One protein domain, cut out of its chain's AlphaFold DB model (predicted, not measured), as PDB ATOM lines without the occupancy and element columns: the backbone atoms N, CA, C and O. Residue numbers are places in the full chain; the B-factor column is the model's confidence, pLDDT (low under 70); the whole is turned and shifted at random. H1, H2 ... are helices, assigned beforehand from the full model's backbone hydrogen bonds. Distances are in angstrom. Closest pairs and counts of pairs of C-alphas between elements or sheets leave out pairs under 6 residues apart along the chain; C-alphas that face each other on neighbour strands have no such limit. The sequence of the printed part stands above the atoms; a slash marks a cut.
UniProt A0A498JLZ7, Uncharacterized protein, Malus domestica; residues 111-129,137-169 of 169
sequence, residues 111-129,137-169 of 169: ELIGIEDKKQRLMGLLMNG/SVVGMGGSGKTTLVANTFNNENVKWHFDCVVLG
ATOM      1  N   GLU A 111     -11.933  23.637  23.224       44.03
ATOM      2  CA  GLU A 111     -10.515  24.070  23.175       44.03
ATOM      3  C   GLU A 111      -9.733  23.574  21.942       44.03
ATOM      4  O   GLU A 111      -8.510  23.456  21.938       44.03
ATOM      5  N   LEU A 112     -10.441  23.298  20.848       49.03
ATOM      6  CA  LEU A 112      -9.866  22.869  19.573       49.03
ATOM      7  C   LEU A 112      -9.760  24.032  18.571       49.03
ATOM      8  O   LEU A 112     -10.356  24.036  17.490       49.03
ATOM      9  N   ILE A 113      -8.960  25.039  18.921       49.53
ATOM     10  CA  ILE A 113      -8.695  26.177  18.033       49.53
ATOM     11  C   ILE A 113      -7.946  25.669  16.787       49.53
ATOM     12  O   ILE A 113      -6.842  25.135  16.878       49.53
ATOM     13  N   GLY A 114      -8.560  25.813  15.606       58.44
ATOM     14  CA  GLY A 114      -7.964  25.456  14.308       58.44
ATOM     15  C   GLY A 114      -8.480  24.169  13.649       58.44
ATOM     16  O   GLY A 114      -8.094  23.880  12.510       58.44
ATOM     17  N   ILE A 115      -9.370  23.408  14.301       66.94
ATOM     18  CA  ILE A 115     -10.108  22.317  13.632       66.94
ATOM     19  C   ILE A 115     -11.620  22.541  13.557       66.94
ATOM     20  O   ILE A 115     -12.288  21.780  12.861       66.94
ATOM     21  N   GLU A 116     -12.139  23.598  14.183       71.50
ATOM     22  CA  GLU A 116     -13.567  23.942  14.179       71.50
ATOM     23  C   GLU A 116     -14.108  24.156  12.757       71.50
ATOM     24  O   GLU A 116     -15.095  23.537  12.373       71.50
ATOM     25  N   ASP A 117     -13.398  24.902  11.906       74.88
ATOM     26  CA  ASP A 117     -13.802  25.096  10.502       74.88
ATOM     27  C   ASP A 117     -13.861  23.771   9.725       74.88
ATOM     28  O   ASP A 117     -14.730  23.545   8.878       74.88
ATOM     29  N   LYS A 118     -12.928  22.857  10.017       78.88
ATOM     30  CA  LYS A 118     -12.875  21.534   9.383       78.88
ATOM     31  C   LYS A 118     -13.987  20.628   9.908       78.88
ATOM     32  O   LYS A 118     -14.545  19.864   9.124       78.88
ATOM     33  N   LYS A 119     -14.326  20.742  11.193       79.06
ATOM     34  CA  LYS A 119     -15.448  20.057  11.841       79.06
ATOM     35  C   LYS A 119     -16.772  20.533  11.255       79.06
ATOM     36  O   LYS A 119     -17.532  19.703  10.778       79.06
ATOM     37  N   GLN A 120     -16.996  21.843  11.171       78.81
ATOM     38  CA  GLN A 120     -18.180  22.437  10.540       78.81
ATOM     39  C   GLN A 120     -18.345  21.972   9.091       78.81
ATOM     40  O   GLN A 120     -19.431  21.568   8.679       78.81
ATOM     41  N   ARG A 121     -17.251  21.949   8.321       83.38
ATOM     42  CA  ARG A 121     -17.274  21.455   6.941       83.38
ATOM     43  C   ARG A 121     -17.605  19.964   6.859       83.38
ATOM     44  O   ARG A 121     -18.377  19.571   5.989       83.38
ATOM     45  N   LEU A 122     -17.038  19.145   7.744       85.12
ATOM     46  CA  LEU A 122     -17.329  17.712   7.801       85.12
ATOM     47  C   LEU A 122     -18.782  17.455   8.229       85.12
ATOM     48  O   LEU A 122     -19.455  16.641   7.609       85.12
ATOM     49  N   MET A 123     -19.294  18.200   9.209       82.94
ATOM     50  CA  MET A 123     -20.700  18.154   9.617       82.94
ATOM     51  C   MET A 123     -21.632  18.559   8.475       82.94
ATOM     52  O   MET A 123     -22.615  17.873   8.239       82.94
ATOM     53  N   GLY A 124     -21.305  19.610   7.721       83.12
ATOM     54  CA  GLY A 124     -22.085  20.009   6.551       83.12
ATOM     55  C   GLY A 124     -22.148  18.922   5.475       83.12
ATOM     56  O   GLY A 124     -23.193  18.743   4.865       83.12
ATOM     57  N   LEU A 125     -21.066  18.162   5.267       84.12
ATOM     58  CA  LEU A 125     -21.074  17.016   4.348       84.12
ATOM     59  C   LEU A 125     -21.940  15.863   4.868       84.12
ATOM     60  O   LEU A 125     -22.636  15.241   4.079       84.12
ATOM     61  N   LEU A 126     -21.904  15.595   6.176       81.31
ATOM     62  CA  LEU A 126     -22.671  14.512   6.798       81.31
ATOM     63  C   LEU A 126     -24.171  14.824   6.905       81.31
ATOM     64  O   LEU A 126     -24.979  13.915   6.786       81.31
ATOM     65  N   MET A 127     -24.533  16.089   7.136       79.81
ATOM     66  CA  MET A 127     -25.909  16.530   7.421       79.81
ATOM     67  C   MET A 127     -26.697  16.963   6.190       79.81
ATOM     68  O   MET A 127     -27.924  16.996   6.227       79.81
ATOM     69  N   ASN A 128     -25.999  17.338   5.116       75.25
ATOM     70  CA  ASN A 128     -26.620  17.826   3.884       75.25
ATOM     71  C   ASN A 128     -26.548  16.788   2.752       75.25
ATOM     72  O   ASN A 128     -26.698  17.152   1.585       75.25
ATOM     73  N   GLY A 129     -26.259  15.525   3.077       63.56
ATOM     74  CA  GLY A 129     -26.267  14.438   2.105       63.56
ATOM     75  C   GLY A 129     -27.683  14.180   1.589       63.56
ATOM     76  O   GLY A 129     -28.638  14.166   2.360       63.56
ATOM     77  N   SER A 137     -13.926  10.773   2.699       82.06
ATOM     78  CA  SER A 137     -12.535  10.422   3.018       82.06
ATOM     79  C   SER A 137     -11.790  11.602   3.642       82.06
ATOM     80  O   SER A 137     -11.797  12.710   3.103       82.06
ATOM     81  N   VAL A 138     -11.112  11.361   4.769       81.06
ATOM     82  CA  VAL A 138     -10.291  12.357   5.473       81.06
ATOM     83  C   VAL A 138      -8.814  11.994   5.307       81.06
ATOM     84  O   VAL A 138      -8.347  10.994   5.850       81.06
ATOM     85  N   VAL A 139      -8.060  12.818   4.571       80.31
ATOM     86  CA  VAL A 139      -6.658  12.547   4.184       80.31
ATOM     87  C   VAL A 139      -5.722  13.665   4.659       80.31
ATOM     88  O   VAL A 139      -6.130  14.812   4.820       80.31
ATOM     89  N   GLY A 140      -4.455  13.329   4.919       79.94
ATOM     90  CA  GLY A 140      -3.443  14.237   5.471       79.94
ATOM     91  C   GLY A 140      -2.249  13.486   6.072       79.94
ATOM     92  O   GLY A 140      -2.311  12.270   6.262       79.94
ATOM     93  N   MET A 141      -1.168  14.199   6.391       76.00
ATOM     94  CA  MET A 141       0.087  13.624   6.908       76.00
ATOM     95  C   MET A 141      -0.087  12.890   8.252       76.00
ATOM     96  O   MET A 141      -1.064  13.107   8.974       76.00
ATOM     97  N   GLY A 142       0.843  11.995   8.598       75.81
ATOM     98  CA  GLY A 142       0.889  11.365   9.926       75.81
ATOM     99  C   GLY A 142       0.946  12.419  11.041       75.81
ATOM    100  O   GLY A 142       1.521  13.483  10.845       75.81
ATOM    101  N   GLY A 143       0.277  12.176  12.172       71.62
ATOM    102  CA  GLY A 143       0.240  13.123  13.299       71.62
ATOM    103  C   GLY A 143      -0.656  14.360  13.116       71.62
ATOM    104  O   GLY A 143      -0.851  15.112  14.059       71.62
ATOM    105  N   SER A 144      -1.285  14.566  11.953       70.75
ATOM    106  CA  SER A 144      -2.080  15.778  11.674       70.75
ATOM    107  C   SER A 144      -3.469  15.837  12.341       70.75
ATOM    108  O   SER A 144      -4.285  16.680  11.969       70.75
ATOM    109  N   GLY A 145      -3.800  14.892  13.228       72.19
ATOM    110  CA  GLY A 145      -5.083  14.871  13.945       72.19
ATOM    111  C   GLY A 145      -6.315  14.438  13.133       72.19
ATOM    112  O   GLY A 145      -7.428  14.816  13.479       72.19
ATOM    113  N   LYS A 146      -6.169  13.647  12.057       82.38
ATOM    114  CA  LYS A 146      -7.318  13.173  11.242       82.38
ATOM    115  C   LYS A 146      -8.320  12.353  12.050       82.38
ATOM    116  O   LYS A 146      -9.505  12.661  12.055       82.38
ATOM    117  N   THR A 147      -7.829  11.333  12.754       80.81
ATOM    118  CA  THR A 147      -8.649  10.476  13.620       80.81
ATOM    119  C   THR A 147      -9.297  11.299  14.730       80.81
ATOM    120  O   THR A 147     -10.463  11.094  15.039       80.81
ATOM    121  N   THR A 148      -8.577  12.295  15.253       78.06
ATOM    122  CA  THR A 148      -9.074  13.260  16.242       78.06
ATOM    123  C   THR A 148     -10.240  14.090  15.699       78.06
ATOM    124  O   THR A 148     -11.252  14.219  16.379       78.06
ATOM    125  N   LEU A 149     -10.149  14.602  14.465       79.56
ATOM    126  CA  LEU A 149     -11.226  15.354  13.809       79.56
ATOM    127  C   LEU A 149     -12.474  14.488  13.581       79.56
ATOM    128  O   LEU A 149     -13.587  14.933  13.861       79.56
ATOM    129  N   VAL A 150     -12.292  13.252  13.104       82.06
ATOM    130  CA  VAL A 150     -13.394  12.297  12.900       82.06
ATOM    131  C   VAL A 150     -14.059  11.964  14.237       82.06
ATOM    132  O   VAL A 150     -15.263  12.157  14.383       82.06
ATOM    133  N   ALA A 151     -13.278  11.553  15.238       78.06
ATOM    134  CA  ALA A 151     -13.789  11.204  16.562       78.06
ATOM    135  C   ALA A 151     -14.515  12.378  17.238       78.06
ATOM    136  O   ALA A 151     -15.589  12.189  17.805       78.06
ATOM    137  N   ASN A 152     -13.976  13.599  17.133       77.25
ATOM    138  CA  ASN A 152     -14.618  14.794  17.680       77.25
ATOM    139  C   ASN A 152     -15.941  15.120  16.968       77.25
ATOM    140  O   ASN A 152     -16.920  15.468  17.621       77.25
ATOM    141  N   THR A 153     -15.999  14.953  15.644       80.75
ATOM    142  CA  THR A 153     -17.214  15.224  14.861       80.75
ATOM    143  C   THR A 153     -18.343  14.259  15.223       80.75
ATOM    144  O   THR A 153     -19.467  14.694  15.452       80.75
ATOM    145  N   PHE A 154     -18.050  12.963  15.361       76.31
ATOM    146  CA  PHE A 154     -19.054  11.957  15.737       76.31
ATOM    147  C   PHE A 154     -19.512  12.041  17.195       76.31
ATOM    148  O   PHE A 154     -20.544  11.471  17.551       76.31
ATOM    149  N   ASN A 155     -18.775  12.748  18.053       71.88
ATOM    150  CA  ASN A 155     -19.221  12.957  19.422       71.88
ATOM    151  C   ASN A 155     -20.318  14.034  19.537       71.88
ATOM    152  O   ASN A 155     -21.031  14.038  20.542       71.88
ATOM    153  N   ASN A 156     -20.490  14.874  18.508       74.75
ATOM    154  CA  ASN A 156     -21.486  15.941  18.464       74.75
ATOM    155  C   ASN A 156     -22.917  15.383  18.523       74.75
ATOM    156  O   ASN A 156     -23.267  14.461  17.783       74.75
ATOM    157  N   GLU A 157     -23.757  15.964  19.381       75.38
ATOM    158  CA  GLU A 157     -25.127  15.483  19.579       75.38
ATOM    159  C   GLU A 157     -25.944  15.520  18.287       75.38
ATOM    160  O   GLU A 157     -26.616  14.540  17.985       75.38
ATOM    161  N   ASN A 158     -25.823  16.569  17.467       77.94
ATOM    162  CA  ASN A 158     -26.576  16.666  16.213       77.94
ATOM    163  C   ASN A 158     -26.263  15.486  15.282       77.94
ATOM    164  O   ASN A 158     -27.172  14.939  14.667       77.94
ATOM    165  N   VAL A 159     -24.995  15.047  15.230       75.69
ATOM    166  CA  VAL A 159     -24.552  13.862  14.465       75.69
ATOM    167  C   VAL A 159     -25.167  12.585  15.016       75.69
ATOM    168  O   VAL A 159     -25.694  11.786  14.250       75.69
ATOM    169  N   LYS A 160     -25.181  12.415  16.339       76.69
ATOM    170  CA  LYS A 160     -25.810  11.251  16.978       76.69
ATOM    171  C   LYS A 160     -27.324  11.197  16.769       76.69
ATOM    172  O   LYS A 160     -27.871  10.106  16.714       76.69
ATOM    173  N   TRP A 161     -27.990  12.346  16.658       77.81
ATOM    174  CA  TRP A 161     -29.428  12.420  16.381       77.81
ATOM    175  C   TRP A 161     -29.776  12.197  14.905       77.81
ATOM    176  O   TRP A 161     -30.902  11.812  14.610       77.81
ATOM    177  N   HIS A 162     -28.841  12.444  13.984       77.06
ATOM    178  CA  HIS A 162     -29.078  12.315  12.543       77.06
ATOM    179  C   HIS A 162     -28.874  10.888  12.014       77.06
ATOM    180  O   HIS A 162     -29.516  10.505  11.042       77.06
ATOM    181  N   PHE A 163     -28.001  10.094  12.646       79.62
ATOM    182  CA  PHE A 163     -27.714   8.717  12.235       79.62
ATOM    183  C   PHE A 163     -28.226   7.705  13.265       79.62
ATOM    184  O   PHE A 163     -27.825   7.746  14.426       79.62
ATOM    185  N   ASP A 164     -29.021   6.726  12.818       75.38
ATOM    186  CA  ASP A 164     -29.573   5.662  13.677       75.38
ATOM    187  C   ASP A 164     -28.491   4.792  14.346       75.38
ATOM    188  O   ASP A 164     -28.715   4.185  15.397       75.38
ATOM    189  N   CYS A 165     -27.305   4.697  13.735       71.12
ATOM    190  CA  CYS A 165     -26.174   3.938  14.255       71.12
ATOM    191  C   CYS A 165     -24.838   4.501  13.748       71.12
ATOM    192  O   CYS A 165     -24.725   4.918  12.598       71.12
ATOM    193  N   VAL A 166     -23.805   4.464  14.596       67.88
ATOM    194  CA  VAL A 166     -22.440   4.904  14.271       67.88
ATOM    195  C   VAL A 166     -21.452   3.800  14.646       67.88
ATOM    196  O   VAL A 166     -21.462   3.311  15.775       67.88
ATOM    197  N   VAL A 167     -20.570   3.433  13.712       70.69
ATOM    198  CA  VAL A 167     -19.489   2.456  13.922       70.69
ATOM    199  C   VAL A 167     -18.148   3.149  13.687       70.69
ATOM    200  O   VAL A 167     -17.921   3.712  12.620       70.69
ATOM    201  N   LEU A 168     -17.260   3.115  14.684       59.84
ATOM    202  CA  LEU A 168     -15.894   3.642  14.599       59.84
ATOM    203  C   LEU A 168     -14.918   2.459  14.522       59.84
ATOM    204  O   LEU A 168     -14.952   1.591  15.397       59.84
ATOM    205  N   GLY A 169     -14.099   2.417  13.468       50.09
ATOM    206  CA  GLY A 169     -13.110   1.367  13.191       50.09
ATOM    207  C   GLY A 169     -11.678   1.873  13.205       50.09
ATOM    208  O   GLY A 169     -11.483   3.097  13.021       50.09
TER     209      GLY A 169
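This is residues 111 to 129 and 137 to 169 of the 169 residues of an uncharacterized protein of Malus domestica (UniProt A0A498JLZ7). Three short helices pack in a small cluster: H1 slants across H2, and H3, turned off the end of H2 as a corner, packs on the far part of H1. Residues 137 to 145 lead into H2 and residues 163 to 169 follow H3 without a named element. The printed part has 52 residues, with helices H1, H2, H3 in chain order and no named strand: all helix, compact, radius of gyration of the C-alphas 11.2 A, spans 31 by 23 by 21 A.

Start at H1, residues 116 to 127: its residues 118 to 123 alone touch H2, residues 146 to 155, the closest C-alphas being Lys 119 and Thr 153, 6.0 A apart. They run the same way at a steep tilt of 61 degrees. Look next at residues 123 to 127, which alone in H1 touch H3, residues 157 to 162; the closest C-alphas, of Met 127 and His 162, are 7.4 A apart, at a shallow tilt of 21 degrees, the same way. H2 and H3 are close but not clearly touching, about perpendicular at 80 degrees; their closest C-alphas, Phe 154 and Lys 160, are 6.9 A apart. In H1, H2 and H3 every O i to N i+4 pair is within hydrogen-bond range.

Find C-alpha 116 at (-13.567, 23.942, 14.179); from there H1 runs 15.9 A. H2 runs 14.4 A from C-alpha 146, and H3 8.7 A to C-alpha 162 at (-29.078, 12.315, 12.543).

The farthest C-alphas, Met 141 and Asp 164, are 31.4 A apart. Residues 130 to 136 are not printed; C-alphas 129 and 137 stand 14.3 A apart across this cut, which lies in the link H1 to H2. The link H2 to H3 is tight. Mean pLDDT of the printed part is 74.2, and it is under 70 at residues 111 to 115, 129, 166 and 168 to 169.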